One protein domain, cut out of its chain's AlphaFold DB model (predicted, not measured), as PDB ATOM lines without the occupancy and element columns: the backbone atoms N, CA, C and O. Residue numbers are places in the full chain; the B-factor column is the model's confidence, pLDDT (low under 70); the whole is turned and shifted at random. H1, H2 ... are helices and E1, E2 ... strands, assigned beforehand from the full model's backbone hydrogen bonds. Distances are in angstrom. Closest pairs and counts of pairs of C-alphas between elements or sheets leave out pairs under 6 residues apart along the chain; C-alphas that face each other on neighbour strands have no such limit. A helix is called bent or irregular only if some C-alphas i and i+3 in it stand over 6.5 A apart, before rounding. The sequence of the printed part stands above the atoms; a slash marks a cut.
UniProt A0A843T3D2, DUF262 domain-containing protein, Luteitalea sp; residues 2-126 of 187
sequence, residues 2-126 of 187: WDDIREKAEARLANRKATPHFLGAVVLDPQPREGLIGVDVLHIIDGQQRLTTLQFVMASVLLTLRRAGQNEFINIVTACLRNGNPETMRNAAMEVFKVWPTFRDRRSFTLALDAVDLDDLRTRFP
ATOM      1  N   TRP A   2     159.615 153.251 227.455       90.94
ATOM      2  CA  TRP A   2     158.211 152.999 227.089       90.94
ATOM      3  C   TRP A   2     157.422 152.350 228.231       90.94
ATOM      4  O   TRP A   2     156.339 152.823 228.562       90.94
ATOM      5  N   ASP A   3     157.990 151.331 228.881       92.00
ATOM      6  CA  ASP A   3     157.349 150.670 230.021       92.00
ATOM      7  C   ASP A   3     157.098 151.633 231.190       92.00
ATOM      8  O   ASP A   3     156.026 151.582 231.779       92.00
ATOM      9  N   ASP A   4     158.009 152.577 231.453       91.31
ATOM     10  CA  ASP A   4     157.829 153.614 232.480       91.31
ATOM     11  C   ASP A   4     156.638 154.533 232.159       91.31
ATOM     12  O   ASP A   4     155.812 154.836 233.022       91.31
ATOM     13  N   ILE A   5     156.519 154.965 230.896       91.94
ATOM     14  CA  ILE A   5     155.400 155.792 230.420       91.94
ATOM     15  C   ILE A   5     154.085 155.011 230.530       91.94
ATOM     16  O   ILE A   5     153.093 155.550 231.030       91.94
ATOM     17  N   ARG A   6     154.088 153.736 230.113       92.81
ATOM     18  CA  ARG A   6     152.932 152.838 230.203       92.81
ATOM     19  C   ARG A   6     152.498 152.640 231.657       92.81
ATOM     20  O   ARG A   6     151.329 152.859 231.957       92.81
ATOM     21  N   GLU A   7     153.423 152.337 232.567       92.44
ATOM     22  CA  GLU A   7     153.142 152.160 234.000       92.44
ATOM     23  C   GLU A   7     152.495 153.419 234.606       92.44
ATOM     24  O   GLU A   7     151.505 153.322 235.336       92.44
ATOM     25  N   LYS A   8     152.994 154.622 234.273       92.06
ATOM     26  CA  LYS A   8     152.385 155.875 234.759       92.06
ATOM     27  C   LYS A   8     151.016 156.153 234.139       92.06
ATOM     28  O   LYS A   8     150.150 156.683 234.839       92.06
ATOM     29  N   ALA A   9     150.789 155.784 232.877       92.75
ATOM     30  CA  ALA A   9     149.473 155.878 232.247       92.75
ATOM     31  C   ALA A   9     148.467 154.906 232.895       92.75
ATOM     32  O   ALA A   9     147.395 155.329 233.325       92.75
ATOM     33  N   GLU A  10     148.840 153.636 233.066       94.12
ATOM     34  CA  GLU A  10     148.034 152.604 233.733       94.12
ATOM     35  C   GLU A  10     147.737 152.954 235.198       94.12
ATOM     36  O   GLU A  10     146.616 152.763 235.670       94.12
ATOM     37  N   ALA A  11     148.708 153.518 235.927       93.69
ATOM     38  CA  ALA A  11     148.491 154.005 237.286       93.69
ATOM     39  C   ALA A  11     147.446 155.130 237.339       93.69
ATOM     40  O   ALA A  11     146.575 155.093 238.209       93.69
ATOM     41  N   ARG A  12     147.484 156.085 236.397       92.62
ATOM     42  CA  ARG A  12     146.466 157.146 236.291       92.62
ATOM     43  C   ARG A  12     145.089 156.595 235.917       92.62
ATOM     44  O   ARG A  12     144.109 156.995 236.535       92.62
ATOM     45  N   LEU A  13     145.009 155.659 234.967       94.75
ATOM     46  CA  LEU A  13     143.750 155.006 234.575       94.75
ATOM     47  C   LEU A  13     143.118 154.222 235.734       94.75
ATOM     48  O   LEU A  13     141.907 154.261 235.919       94.75
ATOM     49  N   ALA A  14     143.937 153.573 236.565       95.75
ATOM     50  CA  ALA A  14     143.499 152.898 237.785       95.75
ATOM     51  C   ALA A  14     143.248 153.853 238.977       95.75
ATOM     52  O   ALA A  14     143.142 153.393 240.114       95.75
ATOM     53  N   ASN A  15     143.216 155.172 238.741       94.75
ATOM     54  CA  ASN A  15     143.080 156.237 239.741       94.75
ATOM     55  C   ASN A  15     144.067 156.131 240.927       94.75
ATOM     56  O   ASN A  15     143.790 156.579 242.042       94.75
ATOM     57  N   ARG A  16     145.239 155.521 240.703       93.75
ATOM     58  CA  ARG A  16     146.321 155.422 241.691       93.75
ATOM     59  C   ARG A  16     147.109 156.730 241.717       93.75
ATOM     60  O   ARG A  16     147.247 157.417 240.705       93.75
ATOM     61  N   LYS A  17     147.690 157.056 242.876       88.06
ATOM     62  CA  LYS A  17     148.515 158.260 243.056       88.06
ATOM     63  C   LYS A  17     149.658 158.285 242.036       88.06
ATOM     64  O   LYS A  17     150.561 157.452 242.092       88.06
ATOM     65  N   ALA A  18     149.645 159.270 241.141       81.31
ATOM     66  CA  ALA A  18     150.730 159.491 240.196       81.31
ATOM     67  C   ALA A  18     152.001 159.912 240.954       81.31
ATOM     68  O   ALA A  18     152.070 161.006 241.513       81.31
ATOM     69  N   THR A  19     153.004 159.036 240.982       88.00
ATOM     70  CA  THR A  19     154.334 159.344 241.515       88.00
ATOM     71  C   THR A  19     155.224 159.936 240.416       88.00
ATOM     72  O   THR A  19     155.144 159.478 239.270       88.00
ATOM     73  N   PRO A  20     156.074 160.938 240.723       89.69
ATOM     74  CA  PRO A  20     157.094 161.408 239.789       89.69
ATOM     75  C   PRO A  20     157.971 160.249 239.307       89.69
ATOM     76  O   PRO A  20     158.258 159.324 240.068       89.69
ATOM     77  N   HIS A  21     158.409 160.303 238.052       89.88
ATOM     78  CA  HIS A  21     159.337 159.327 237.492       89.88
ATOM     79  C   HIS A  21     160.650 160.009 237.113       89.88
ATOM     80  O   HIS A  21     160.647 161.045 236.447       89.88
ATOM     81  N   PHE A  22     161.771 159.424 237.529       92.88
ATOM     82  CA  PHE A  22     163.094 159.911 237.167       92.88
ATOM     83  C   PHE A  22     163.530 159.276 235.847       92.88
ATOM     84  O   PHE A  22     163.930 158.118 235.812       92.88
ATOM     85  N   LEU A  23     163.483 160.046 234.758       90.25
ATOM     86  CA  LEU A  23     163.908 159.571 233.433       90.25
ATOM     87  C   LEU A  23     165.436 159.396 233.306       90.25
ATOM     88  O   LEU A  23     165.907 158.833 232.316       90.25
ATOM     89  N   GLY A  24     166.212 159.855 234.291       92.50
ATOM     90  CA  GLY A  24     167.672 159.896 234.276       92.50
ATOM     91  C   GLY A  24     168.218 161.319 234.153       92.50
ATOM     92  O   GLY A  24     167.496 162.249 233.796       92.50
ATOM     93  N   ALA A  25     169.507 161.479 234.450       95.62
ATOM     94  CA  ALA A  25     170.204 162.748 234.280       95.62
ATOM     95  C   ALA A  25     170.475 163.064 232.795       95.62
ATOM     96  O   ALA A  25     170.418 162.189 231.919       95.62
ATOM     97  N   VAL A  26     170.784 164.337 232.549       96.75
ATOM     98  CA  VAL A  26     171.336 164.877 231.302       96.75
ATOM     99  C   VAL A  26     172.506 165.787 231.672       96.75
ATOM    100  O   VAL A  26     172.470 166.421 232.729       96.75
ATOM    101  N   VAL A  27     173.529 165.857 230.823       97.81
ATOM    102  CA  VAL A  27     174.662 166.779 231.008       97.81
ATOM    103  C   VAL A  27     174.597 167.817 229.900       97.81
ATOM    104  O   VAL A  27     174.560 167.462 228.721       97.81
ATOM    105  N   LEU A  28     174.534 169.089 230.290       97.81
ATOM    106  CA  LEU A  28     174.288 170.223 229.404       97.81
ATOM    107  C   LEU A  28     175.399 171.262 229.563       97.81
ATOM    108  O   LEU A  28     175.809 171.551 230.685       97.81
ATOM    109  N   ASP A  29     175.832 171.837 228.447       97.88
ATOM    110  CA  ASP A  29     176.823 172.910 228.371       97.88
ATOM    111  C   ASP A  29     176.164 174.184 227.800       97.88
ATOM    112  O   ASP A  29     175.831 174.219 226.605       97.88
ATOM    113  N   PRO A  30     175.878 175.203 228.634       97.12
ATOM    114  CA  PRO A  30     175.227 176.434 228.194       97.12
ATOM    115  C   PRO A  30     176.118 177.266 227.272       97.12
ATOM    116  O   PRO A  30     177.229 177.639 227.639       97.12
ATOM    117  N   GLN A  31     175.613 177.602 226.087       95.50
ATOM    118  CA  GLN A  31     176.360 178.406 225.123       95.50
ATOM    119  C   GLN A  31     176.150 179.911 225.358       95.50
ATOM    120  O   GLN A  31     175.054 180.321 225.756       95.50
ATOM    121  N   PRO A  32     177.161 180.760 225.088       92.81
ATOM    122  CA  PRO A  32     177.019 182.208 225.183       92.81
ATOM    123  C   PRO A  32     175.883 182.743 224.301       92.81
ATOM    124  O   PRO A  32     175.807 182.446 223.109       92.81
ATOM    125  N   ARG A  33     175.013 183.579 224.877       87.06
ATOM    126  CA  ARG A  33     173.931 184.236 224.136       87.06
ATOM    127  C   ARG A  33     174.446 185.488 223.424       87.06
ATOM    128  O   ARG A  33     174.766 186.494 224.053       87.06
ATOM    129  N   GLU A  34     174.458 185.457 222.098       82.62
ATOM    130  CA  GLU A  34     174.847 186.604 221.273       82.62
ATOM    131  C   GLU A  34     173.675 187.587 221.083       82.62
ATOM    132  O   GLU A  34     172.943 187.520 220.098       82.62
ATOM    133  N   GLY A  35     173.487 188.522 222.015       85.88
ATOM    134  CA  GLY A  35     172.516 189.614 221.874       85.88
ATOM    135  C   GLY A  35     171.058 189.256 222.202       85.88
ATOM    136  O   GLY A  35     170.756 188.281 222.891       85.88
ATOM    137  N   LEU A  36     170.129 190.113 221.761       85.62
ATOM    138  CA  LEU A  36     168.733 190.083 222.219       85.62
ATOM    139  C   LEU A  36     167.847 189.067 221.475       85.62
ATOM    140  O   LEU A  36     166.881 188.590 222.063       85.62
ATOM    141  N   ILE A  37     168.185 188.686 220.237       91.31
ATOM    142  CA  ILE A  37     167.394 187.770 219.386       91.31
ATOM    143  C   ILE A  37     168.043 186.374 219.327       91.31
ATOM    144  O   ILE A  37     169.265 186.239 219.197       91.31
ATOM    145  N   GLY A  38     167.203 185.337 219.374       90.81
ATOM    146  CA  GLY A  38     167.575 183.921 219.403       90.81
ATOM    147  C   GLY A  38     166.992 183.194 220.618       90.81
ATOM    148  O   GLY A  38     166.527 183.818 221.579       90.81
ATOM    149  N   VAL A  39     167.042 181.867 220.599       92.44
ATOM    150  CA  VAL A  39     166.738 181.027 221.771       92.44
ATOM    151  C   VAL A  39     168.021 180.711 222.539       92.44
ATOM    152  O   VAL A  39     169.115 180.758 221.981       92.44
ATOM    153  N   ASP A  40     167.905 180.392 223.826       92.88
ATOM    154  CA  ASP A  40     169.068 179.959 224.603       92.88
ATOM    155  C   ASP A  40     169.501 178.558 224.151       92.88
ATOM    156  O   ASP A  40     168.683 177.638 224.053       92.88
ATOM    157  N   VAL A  41     170.792 178.402 223.853       93.81
ATOM    158  CA  VAL A  41     171.355 177.166 223.298       93.81
ATOM    159  C   VAL A  41     172.099 176.402 224.387       93.81
ATOM    160  O   VAL A  41     172.994 176.929 225.044       93.81
ATOM    161  N   LEU A  42     171.746 175.128 224.548       96.38
ATOM    162  CA  LEU A  42     172.416 174.185 225.438       96.38
ATOM    163  C   LEU A  42     172.971 173.041 224.583       96.38
ATOM    164  O   LEU A  42     172.205 172.341 223.915       96.38
ATOM    165  N   HIS A  43     174.285 172.828 224.599       96.62
ATOM    166  CA  HIS A  43     174.865 171.625 224.008       96.62
ATOM    167  C   HIS A  43     174.603 170.428 224.927       96.62
ATOM    168  O   HIS A  43     174.791 170.507 226.137       96.62
ATOM    169  N   ILE A  44     174.155 169.312 224.352       96.75
ATOM    170  CA  ILE A  44     173.882 168.078 225.095       96.75
ATOM    171  C   ILE A  44     175.149 167.221 225.060       96.75
ATOM    172  O   ILE A  44     175.480 166.667 224.013       96.75
ATOM    173  N   ILE A  45     175.839 167.115 226.196       96.00
ATOM    174  CA  ILE A  45     177.019 166.255 226.368       96.00
ATOM    175  C   ILE A  45     176.581 164.805 226.620       96.00
ATOM    176  O   ILE A  45     177.124 163.885 226.015       96.00
ATOM    177  N   ASP A  46     175.572 164.599 227.473       96.56
ATOM    178  CA  ASP A  46     174.983 163.281 227.742       96.56
ATOM    179  C   ASP A  46     173.451 163.349 227.847       96.56
ATOM    180  O   ASP A  46     172.864 164.370 228.217       96.56
ATOM    181  N   GLY A  47     172.796 162.233 227.518       95.06
ATOM    182  CA  GLY A  47     171.346 162.076 227.520       95.06
ATOM    183  C   GLY A  47     170.674 162.357 226.174       95.06
ATOM    184  O   GLY A  47     169.445 162.321 226.104       95.06
ATOM    185  N   GLN A  48     171.443 162.581 225.099       93.94
ATOM    186  CA  GLN A  48     170.924 162.910 223.763       93.94
ATOM    187  C   GLN A  48     169.870 161.901 223.278       93.94
ATOM    188  O   GLN A  48     168.743 162.294 222.993       93.94
ATOM    189  N   GLN A  49     170.191 160.601 223.275       92.69
ATOM    190  CA  GLN A  49     169.266 159.531 222.867       92.69
ATOM    191  C   GLN A  49     167.951 159.552 223.664       92.69
ATOM    192  O   GLN A  49     166.867 159.380 223.105       92.69
ATOM    193  N   ARG A  50     168.028 159.818 224.974       94.75
ATOM    194  CA  ARG A  50     166.870 159.905 225.876       94.75
ATOM    195  C   ARG A  50     165.997 161.124 225.568       94.75
ATOM    196  O   ARG A  50     164.780 160.979 225.472       94.75
ATOM    197  N   LEU A  51     166.599 162.297 225.362       96.12
ATOM    198  CA  LEU A  51     165.866 163.506 224.972       96.12
ATOM    199  C   LEU A  51     165.221 163.348 223.587       96.12
ATOM    200  O   LEU A  51     164.042 163.654 223.431       96.12
ATOM    201  N   THR A  52     165.937 162.793 222.604       95.38
ATOM    202  CA  THR A  52     165.391 162.510 221.264       95.38
ATOM    203  C   THR A  52     164.243 161.492 221.321       95.38
ATOM    204  O   THR A  52     163.204 161.709 220.701       95.38
ATOM    205  N   THR A  53     164.364 160.434 222.131       94.94
ATOM    206  CA  THR A  53     163.273 159.463 222.351       94.94
ATOM    207  C   THR A  53     162.048 160.124 222.990       94.94
ATOM    208  O   THR A  53     160.921 159.855 222.575       94.94
ATOM    209  N   LEU A  54     162.242 161.041 223.948       95.75
ATOM    210  CA  LEU A  54     161.141 161.800 224.550       95.75
ATOM    211  C   LEU A  54     160.400 162.663 223.516       95.75
ATOM    212  O   LEU A  54     159.176 162.749 223.568       95.75
ATOM    213  N   GLN A  55     161.114 163.257 222.557       96.94
ATOM    214  CA  GLN A  55     160.491 164.009 221.462       96.94
ATOM    215  C   GLN A  55     159.625 163.100 220.572       96.94
ATOM    216  O   GLN A  55     158.490 163.460 220.272       96.94
ATOM    217  N   PHE A  56     160.084 161.893 220.222       96.50
ATOM    218  CA  PHE A  56     159.254 160.940 219.467       96.50
ATOM    219  C   PHE A  56     158.011 160.473 220.244       96.50
ATOM    220  O   PHE A  56     156.942 160.328 219.651       96.50
ATOM    221  N   VAL A  57     158.112 160.301 221.567       96.06
ATOM    222  CA  VAL A  57     156.948 160.032 222.433       96.06
ATOM    223  C   VAL A  57     155.956 161.200 222.396       96.06
ATOM    224  O   VAL A  57     154.763 160.984 222.209       96.06
ATOM    225  N   MET A  58     156.421 162.444 222.535       96.88
ATOM    226  CA  MET A  58     155.532 163.613 222.479       96.88
ATOM    227  C   MET A  58     154.881 163.775 221.096       96.88
ATOM    228  O   MET A  58     153.697 164.098 221.012       96.88
ATOM    229  N   ALA A  59     155.609 163.476 220.015       97.38
ATOM    230  CA  ALA A  59     155.053 163.454 218.665       97.38
ATOM    231  C   ALA A  59     153.955 162.383 218.518       97.38
ATOM    232  O   ALA A  59     152.872 162.691 218.025       97.38
ATOM    233  N   SER A  60     154.162 161.153 219.006       96.50
ATOM    234  CA  SER A  60     153.135 160.099 218.920       96.50
ATOM    235  C   SER A  60     151.879 160.418 219.746       96.50
ATOM    236  O   SER A  60     150.760 160.148 219.295       96.50
ATOM    237  N   VAL A  61     152.039 161.072 220.903       96.19
ATOM    238  CA  VAL A  61     150.920 161.624 221.686       96.19
ATOM    239  C   VAL A  61     150.176 162.696 220.885       96.19
ATOM    240  O   VAL A  61     148.950 162.649 220.818       96.19
ATOM    241  N   LEU A  62     150.882 163.612 220.214       97.12
ATOM    242  CA  LEU A  62     150.274 164.659 219.384       97.12
ATOM    243  C   LEU A  62     149.445 164.085 218.218       97.12
ATOM    244  O   LEU A  62     148.309 164.517 218.010       97.12
ATOM    245  N   LEU A  63     149.966 163.078 217.504       96.94
ATOM    246  CA  LEU A  63     149.216 162.375 216.448       96.94
ATOM    247  C   LEU A  63     147.971 161.665 217.013       96.94
ATOM    248  O   LEU A  63     146.901 161.688 216.401       96.94
ATOM    249  N   THR A  64     148.090 161.074 218.206       96.38
ATOM    250  CA  THR A  64     146.981 160.388 218.889       96.38
ATOM    251  C   THR A  64     145.890 161.369 219.330       96.38
ATOM    252  O   THR A  64     144.711 161.101 219.107       96.38
ATOM    253  N   LEU A  65     146.264 162.526 219.888       96.50
ATOM    254  CA  LEU A  65     145.332 163.590 220.282       96.50
ATOM    255  C   LEU A  65     144.560 164.141 219.077       96.50
ATOM    256  O   LEU A  65     143.336 164.250 219.149       96.50
ATOM    257  N   ARG A  66     145.251 164.414 217.958       95.88
ATOM    258  CA  ARG A  66     144.621 164.834 216.692       95.88
ATOM    259  C   ARG A  66     143.599 163.804 216.208       95.88
ATOM    260  O   ARG A  66     142.452 164.157 215.955       95.88
ATOM    261  N   ARG A  67     143.984 162.522 216.158       96.38
ATOM    262  CA  ARG A  67     143.088 161.417 215.768       96.38
ATOM    263  C   ARG A  67     141.874 161.270 216.699       96.38
ATOM    264  O   ARG A  67     140.817 160.849 216.244       96.38
ATOM    265  N   ALA A  68     142.020 161.600 217.980       96.00
ATOM    266  CA  ALA A  68     140.944 161.569 218.970       96.00
ATOM    267  C   ALA A  68     140.109 162.870 219.039       96.00
ATOM    268  O   ALA A  68     139.197 162.951 219.861       96.00
ATOM    269  N   GLY A  69     140.423 163.891 218.228       95.75
ATOM    270  CA  GLY A  69     139.758 165.203 218.254       95.75
ATOM    271  C   GLY A  69     140.047 166.053 219.504       95.75
ATOM    272  O   GLY A  69     139.347 167.030 219.761       95.75
ATOM    273  N   GLN A  70     141.062 165.690 220.295       95.56
ATOM    274  CA  GLN A  70     141.353 166.265 221.615       95.56
ATOM    275  C   GLN A  70     142.185 167.553 221.509       95.56
ATOM    276  O   GLN A  70     143.351 167.620 221.912       95.56
ATOM    277  N   ASN A  71     141.576 168.583 220.917       93.50
ATOM    278  CA  ASN A  71     142.252 169.822 220.523       93.50
ATOM    279  C   ASN A  71     142.800 170.644 221.703       93.50
ATOM    280  O   ASN A  71     143.814 171.323 221.554       93.50
ATOM    281  N   GLU A  72     142.185 170.549 222.883       94.62
ATOM    282  CA  GLU A  72     142.585 171.274 224.098       94.62
ATOM    283  C   GLU A  72     144.029 170.982 224.552       94.62
ATOM    284  O   GLU A  72     144.722 171.876 225.040       94.62
ATOM    285  N   PHE A  73     144.536 169.767 224.308       94.50
ATOM    286  CA  PHE A  73     145.898 169.369 224.684       94.50
ATOM    287  C   PHE A  73     146.942 169.577 223.574       94.50
ATOM    288  O   PHE A  73     148.143 169.513 223.851       94.50
ATOM    289  N   ILE A  74     146.522 169.852 222.329       95.88
ATOM    290  CA  ILE A  74     147.424 169.967 221.167       95.88
ATOM    291  C   ILE A  74     148.495 171.036 221.396       95.88
ATOM    292  O   ILE A  74     149.679 170.777 221.173       95.88
ATOM    293  N   ASN A  75     148.107 172.214 221.889       95.00
ATOM    294  CA  ASN A  75     149.041 173.320 222.114       95.00
ATOM    295  C   ASN A  75     150.043 173.010 223.237       95.00
ATOM    296  O   ASN A  75     151.219 173.346 223.116       95.00
ATOM    297  N   ILE A  76     149.605 172.302 224.285       95.44
ATOM    298  CA  ILE A  76     150.454 171.896 225.415       95.44
ATOM    299  C   ILE A  76     151.546 170.932 224.933       95.44
ATOM    300  O   ILE A  76     152.725 171.158 225.194       95.44
ATOM    301  N   VAL A  77     151.178 169.895 224.171       96.19
ATOM    302  CA  VAL A  77     152.147 168.913 223.648       96.19
ATOM    303  C   VAL A  77     153.038 169.526 222.560       96.19
ATOM    304  O   VAL A  77     154.241 169.268 222.531       96.19
ATOM    305  N   THR A  78     152.494 170.405 221.712       96.06
ATOM    306  CA  THR A  78     153.284 171.147 220.710       96.06
ATOM    307  C   THR A  78     154.359 172.007 221.381       96.06
ATOM    308  O   THR A  78     155.505 172.007 220.931       96.06
ATOM    309  N   ALA A  79     154.044 172.659 222.506       95.56
ATOM    310  CA  ALA A  79     155.008 173.425 223.296       95.56
ATOM    311  C   ALA A  79     156.091 172.562 223.980       95.56
ATOM    312  O   ALA A  79     157.110 173.102 224.407       95.56
ATOM    313  N   CYS A  80     155.935 171.233 224.063       95.25
ATOM    314  CA  CYS A  80     156.994 170.306 224.497       95.25
ATOM    315  C   CYS A  80     157.948 169.885 223.360       95.25
ATOM    316  O   CYS A  80     159.042 169.384 223.634       95.25
ATOM    317  N   LEU A  81     157.544 170.083 222.102       95.88
ATOM    318  CA  LEU A  81     158.318 169.747 220.899       95.88
ATOM    319  C   LEU A  81     159.025 170.969 220.305       95.88
ATOM    320  O   LEU A  81     160.180 170.906 219.874       95.88
ATOM    321  N   ARG A  82     158.305 172.093 220.270       95.94
ATOM    322  CA  ARG A  82     158.678 173.289 219.520       95.94
ATOM    323  C   ARG A  82     158.729 174.539 220.394       95.94
ATOM    324  O   ARG A  82     158.057 174.640 221.420       95.94
ATOM    325  N   ASN A  83     159.537 175.503 219.972       95.00
ATOM    326  CA  ASN A  83     159.565 176.849 220.528       95.00
ATOM    327  C   ASN A  83     158.461 177.696 219.867       95.00
ATOM    328  O   ASN A  83     158.310 177.684 218.649       95.00
ATOM    329  N   GLY A  84     157.656 178.391 220.676       91.38
ATOM    330  CA  GLY A  84     156.378 178.974 220.234       91.38
ATOM    331  C   GLY A  84     156.441 180.347 219.556       91.38
ATOM    332  O   GLY A  84     155.430 180.775 219.013       91.38
ATOM    333  N   ASN A  85     157.594 181.027 219.571       91.12
ATOM    334  CA  ASN A  85     157.714 182.442 219.190       91.12
ATOM    335  C   ASN A  85     158.701 182.649 218.015       91.12
ATOM    336  O   ASN A  85     159.840 183.057 218.262       91.12
ATOM    337  N   PRO A  86     158.312 182.391 216.747       89.44
ATOM    338  CA  PRO A  86     159.201 182.535 215.585       89.44
ATOM    339  C   PRO A  86     159.840 183.922 215.446       89.44
ATOM    340  O   PRO A  86     161.023 184.006 215.146       89.44
ATOM    341  N   GLU A  87     159.102 184.990 215.765       89.06
ATOM    342  CA  GLU A  87     159.573 186.392 215.764       89.06
ATOM    343  C   GLU A  87     160.798 186.636 216.669       89.06
ATOM    344  O   GLU A  87     161.545 187.593 216.485       89.06
ATOM    345  N   THR A  88     161.012 185.778 217.674       89.69
ATOM    346  CA  THR A  88     162.151 185.879 218.608       89.69
ATOM    347  C   THR A  88     163.341 185.005 218.213       89.69
ATOM    348  O   THR A  88     164.385 185.058 218.865       89.69
ATOM    349  N   MET A  89     163.201 184.207 217.149       93.62
ATOM    350  CA  MET A  89     164.242 183.325 216.625       93.62
ATOM    351  C   MET A  89     165.129 184.080 215.632       93.62
ATOM    352  O   MET A  89     164.654 184.788 214.750       93.62
ATOM    353  N   ARG A  90     166.438 183.873 215.738       92.69
ATOM    354  CA  ARG A  90     167.442 184.316 214.765       92.69
ATOM    355  C   ARG A  90     167.426 183.455 213.501       92.69
ATOM    356  O   ARG A  90     167.673 183.949 212.406       92.69
ATOM    357  N   ASN A  91     167.164 182.160 213.655       92.19
ATOM    358  CA  ASN A  91     167.032 181.192 212.576       92.19
ATOM    359  C   ASN A  91     165.910 180.208 212.921       92.19
ATOM    360  O   ASN A  91     166.156 179.130 213.464       92.19
ATOM    361  N   ALA A  92     164.677 180.564 212.561       92.88
ATOM    362  CA  ALA A  92     163.497 179.754 212.852       92.88
ATOM    363  C   ALA A  92     163.577 178.316 212.299       92.88
ATOM    364  O   ALA A  92     163.050 177.403 212.925       92.88
ATOM    365  N   ALA A  93     164.282 178.070 211.187       89.69
ATOM    366  CA  ALA A  93     164.448 176.716 210.648       89.69
ATOM    367  C   ALA A  93     165.285 175.797 211.563       89.69
ATOM    368  O   ALA A  93     165.143 174.575 211.508       89.69
ATOM    369  N   MET A  94     166.142 176.375 212.411       90.19
ATOM    370  CA  MET A  94     166.931 175.651 213.409       90.19
ATOM    371  C   MET A  94     166.279 175.735 214.797       90.19
ATOM    372  O   MET A  94     166.051 174.718 215.444       90.19
ATOM    373  N   GLU A  95     165.911 176.932 215.240       94.25
ATOM    374  CA  GLU A  95     165.466 177.197 216.613       94.25
ATOM    375  C   GLU A  95     164.004 176.809 216.888       94.25
ATOM    376  O   GLU A  95     163.572 176.855 218.042       94.25
ATOM    377  N   VAL A  96     163.230 176.389 215.877       95.62
ATOM    378  CA  VAL A  96     161.857 175.900 216.089       95.62
ATOM    379  C   VAL A  96     161.809 174.613 216.913       95.62
ATOM    380  O   VAL A  96     160.867 174.449 217.683       95.62
ATOM    381  N   PHE A  97     162.799 173.722 216.812       96.19
ATOM    382  CA  PHE A  97     162.842 172.472 217.582       96.19
ATOM    383  C   PHE A  97     163.590 172.653 218.907       96.19
ATOM    384  O   PHE A  97     164.632 173.302 218.961       96.19
ATOM    385  N   LYS A  98     163.092 172.027 219.982       95.31
ATOM    386  CA  LYS A  98     163.737 172.093 221.309       95.31
ATOM    387  C   LYS A  98     164.978 171.213 221.460       95.31
ATOM    388  O   LYS A  98     165.794 171.463 222.341       95.31
ATOM    389  N   VAL A  99     165.100 170.161 220.654       96.50
ATOM    390  CA  VAL A  99     166.198 169.187 220.711       96.50
ATOM    391  C   VAL A  99     166.610 168.846 219.289       96.50
ATOM    392  O   VAL A  99     165.757 168.526 218.465       96.50
ATOM    393  N   TRP A 100     167.916 168.845 219.023       95.69
ATOM    394  CA  TRP A 100     168.484 168.357 217.769       95.69
ATOM    395  C   TRP A 100     169.324 167.095 218.000       95.69
ATOM    396  O   TRP A 100     170.228 167.109 218.842       95.69
ATOM    397  N   PRO A 101     169.085 166.004 217.252       95.12
ATOM    398  CA  PRO A 101     169.984 164.856 217.246       95.12
ATOM    399  C   PRO A 101     171.253 165.148 216.421       95.12
ATOM    400  O   PRO A 101     171.476 166.264 215.925       95.12
ATOM    401  N   THR A 102     172.104 164.127 216.270       91.88
ATOM    402  CA  THR A 102     173.330 164.209 215.461       91.88
ATOM    403  C   THR A 102     173.013 164.615 214.019       91.88
ATOM    404  O   THR A 102     171.916 164.356 213.523       91.88
ATOM    405  N   PHE A 103     173.977 165.225 213.317       91.88
ATOM    406  CA  PHE A 103     173.804 165.668 211.926       91.88
ATOM    407  C   PHE A 103     173.257 164.580 210.990       91.88
ATOM    408  O   PHE A 103     172.475 164.897 210.096       91.88
ATOM    409  N   ARG A 104     173.619 163.309 211.223       93.69
ATOM    410  CA  ARG A 104     173.137 162.147 210.460       93.69
ATOM    411  C   ARG A 104     171.618 161.984 210.549       93.69
ATOM    412  O   ARG A 104     170.976 161.678 209.549       93.69
ATOM    413  N   ASP A 105     171.053 162.213 211.729       94.50
ATOM    414  CA  ASP A 105     169.673 161.838 212.051       94.50
ATOM    415  C   ASP A 105     168.684 162.997 211.868       94.50
ATOM    416  O   ASP A 105     167.474 162.771 211.809       94.50
ATOM    417  N   ARG A 106     169.177 164.244 211.743       94.94
ATOM    418  CA  ARG A 106     168.343 165.462 211.669       94.94
ATOM    419  C   ARG A 106     167.256 165.388 210.600       94.94
ATOM    420  O   ARG A 106     166.120 165.742 210.885       94.94
ATOM    421  N   ARG A 107     167.578 164.891 209.398       95.19
ATOM    422  CA  ARG A 107     166.604 164.772 208.298       95.19
ATOM    423  C   ARG A 107     165.427 163.874 208.686       95.19
ATOM    424  O   ARG A 107     164.280 164.278 208.529       95.19
ATOM    425  N   SER A 108     165.708 162.679 209.203       95.31
ATOM    426  CA  SER A 108     164.678 161.724 209.632       95.31
ATOM    427  C   SER A 108     163.903 162.240 210.845       95.31
ATOM    428  O   SER A 108     162.687 162.100 210.907       95.31
ATOM    429  N   PHE A 109     164.585 162.898 211.784       96.50
ATOM    430  CA  PHE A 109     163.960 163.515 212.951       96.50
ATOM    431  C   PHE A 109     162.949 164.602 212.560       96.50
ATOM    432  O   PHE A 109     161.786 164.509 212.945       96.50
ATOM    433  N   THR A 110     163.349 165.573 211.731       96.31
ATOM    434  CA  THR A 110     162.452 166.621 211.217       96.31
ATOM    435  C   THR A 110     161.282 166.020 210.436       96.31
ATOM    436  O   THR A 110     160.134 166.342 210.725       96.31
ATOM    437  N   LEU A 111     161.539 165.078 209.516       96.56
ATOM    438  CA  LEU A 111     160.477 164.414 208.749       96.56
ATOM    439  C   LEU A 111     159.431 163.728 209.641       96.56
ATOM    440  O   LEU A 111     158.247 163.784 209.314       96.56
ATOM    441  N   ALA A 112     159.850 163.105 210.746       96.56
ATOM    442  CA  ALA A 112     158.957 162.414 211.673       96.56
ATOM    443  C   ALA A 112     158.193 163.368 212.610       96.56
ATOM    444  O   ALA A 112     157.006 163.156 212.845       96.56
ATOM    445  N   LEU A 113     158.842 164.417 213.133       96.69
ATOM    446  CA  LEU A 113     158.187 165.405 214.003       96.69
ATOM    447  C   LEU A 113     157.218 166.321 213.240       96.69
ATOM    448  O   LEU A 113     156.250 166.803 213.828       96.69
ATOM    449  N   ASP A 114     157.460 166.539 211.948       96.06
ATOM    450  CA  ASP A 114     156.618 167.376 211.087       96.06
ATOM    451  C   ASP A 114     155.464 166.598 210.434       96.06
ATOM    452  O   ASP A 114     154.787 167.138 209.555       96.06
ATOM    453  N   ALA A 115     155.249 165.335 210.813       97.00
ATOM    454  CA  ALA A 115     154.098 164.563 210.363       97.00
ATOM    455  C   ALA A 115     152.795 165.122 210.967       97.00
ATOM    456  O   ALA A 115     152.711 165.439 212.161       97.00
ATOM    457  N   VAL A 116     151.758 165.258 210.138       94.88
ATOM    458  CA  VAL A 116     150.459 165.797 210.575       94.88
ATOM    459  C   VAL A 116     149.600 164.708 211.226       94.88
ATOM    460  O   VAL A 116     149.018 164.933 212.293       94.88
ATOM    461  N   ASP A 117     149.596 163.515 210.637       95.75
ATOM    462  CA  ASP A 117     148.879 162.317 211.078       95.75
ATOM    463  C   ASP A 117     149.728 161.041 210.846       95.75
ATOM    464  O   ASP A 117     150.921 161.108 210.539       95.75
ATOM    465  N   LEU A 118     149.134 159.860 211.053       93.50
ATOM    466  CA  LEU A 118     149.825 158.575 210.883       93.50
ATOM    467  C   LEU A 118     150.041 158.179 209.414       93.50
ATOM    468  O   LEU A 118     150.953 157.397 209.148       93.50
ATOM    469  N   ASP A 119     149.237 158.679 208.479       94.75
ATOM    470  CA  ASP A 119     149.309 158.318 207.059       94.75
ATOM    471  C   ASP A 119     150.321 159.198 206.310       94.75
ATOM    472  O   ASP A 119     151.090 158.697 205.485       94.75
ATOM    473  N   ASP A 120     150.451 160.465 206.707       96.62
ATOM    474  CA  ASP A 120     151.598 161.315 206.373       96.62
ATOM    475  C   ASP A 120     152.911 160.706 206.912       96.62
ATOM    476  O   ASP A 120     153.873 160.515 206.163       96.62
ATOM    477  N   LEU A 121     152.938 160.267 208.181       95.94
ATOM    478  CA  LEU A 121     154.112 159.586 208.750       95.94
ATOM    479  C   LEU A 121     154.479 158.301 207.977       95.94
ATOM    480  O   LEU A 121     155.660 158.055 207.722       95.94
ATOM    481  N   ARG A 122     153.485 157.504 207.558       94.75
ATOM    482  CA  ARG A 122     153.683 156.325 206.688       94.75
ATOM    483  C   ARG A 122     154.275 156.699 205.337       94.75
ATOM    484  O   ARG A 122     155.246 156.078 204.909       94.75
ATOM    485  N   THR A 123     153.731 157.734 204.704       95.19
ATOM    486  CA  THR A 123     154.167 158.225 203.388       95.19
ATOM    487  C   THR A 123     155.617 158.715 203.412       95.19
ATOM    488  O   THR A 123     156.358 158.506 202.452       95.19
ATOM    489  N   ARG A 124     156.064 159.305 204.530       95.50
ATOM    490  CA  ARG A 124     157.456 159.756 204.722       95.50
ATOM    491  C   ARG A 124     158.452 158.624 204.993       95.50
ATOM    492  O   ARG A 124     159.639 158.797 204.722       95.50
ATOM    493  N   PHE A 125     157.996 157.479 205.511       94.88
ATOM    494  CA  PHE A 125     158.847 156.355 205.927       94.88
ATOM    495  C   PHE A 125     158.351 154.986 205.405       94.88
ATOM    496  O   PHE A 125     158.220 154.043 206.191       94.88
ATOM    497  N   PRO A 126     158.116 154.814 204.089       91.56
ATOM    498  CA  PRO A 126     157.424 153.641 203.542       91.56
ATOM    499  C   PRO A 126     158.155 152.309 203.784       91.56
ATOM    500  O   PRO A 126     157.519 151.263 203.865       91.56
TER     501      PRO A 126
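AT A GLANCE: This is residues 2 to 126 of the 187 residues of the protein "DUF262 domain-containing protein" of Luteitalea sp (UniProt A0A843T3D2). A long helix, H2, runs through the middle, with H3 folded back along it and the pair H5 and H6 packed on it through H5. A small strand hairpin, E1 and E2, sits at the end where H2 begins, while H1 is off by itself, joined to E1 by the long stretch 14 to 26. The printed part has 125 residues, in the order H1 E1 E2 H2 H3 H4 H5 H6, mostly helix, with a two-stranded antiparallel sheet. It is only just compact, close to loose, with a radius of gyration of the C-alphas of 16.4 A and spans of 49 by 35 by 29 A.

IN THESE COORDINATES: H1, residues 2 to 13, begins at C-alpha 2, (158.211, 152.999, 227.089), and is 16.4 A long. E1 is residues 27 to 30 and E2 residues 42 to 46. H2, residues 48 to 67, is 29.0 A long; H3, residues 71 to 81, is 16.1 A long and irregular, with C-alphas 72 and 75 7.1 A apart. H4 is residues 92 to 95, H5 106 to 113, and H6 118 to 124, ending at C-alpha 124, (157.456, 159.756, 204.722).

HOW THE PARTS SIT: H1 and H4 touch no helix. In the hairpin E1 and E2, N 29 and O 43 are 2.9 A apart, within hydrogen-bond range. H2 and H3, a helical hairpin, touch at a shallow tilt of 16 degrees, opposite ways; their closest C-alphas, Gln 55 and Leu 81, are 6.2 A apart. H2, with residues 55 to 59 alone, touches H5 at a shallow tilt of 31 degrees, the same way, closest at C-alphas Ala 59 and Leu 113, 5.9 A. H5 and H6, a helical hairpin, touch with C-alphas Ala 112 and Leu 121 6.3 A apart. Every O i to N i+4 pair is within hydrogen-bond range in H1, H2, H5 and H6, and 5 of 7 in H3; H4 is too short for one.

THE WHOLE: The C-alphas farthest apart, Ala 14 and Gly 35, are 49.4 A apart. The printed part has no cut; the links H1 to E1 and E1 to E2 are long. No printed residue has a pLDDT under 70.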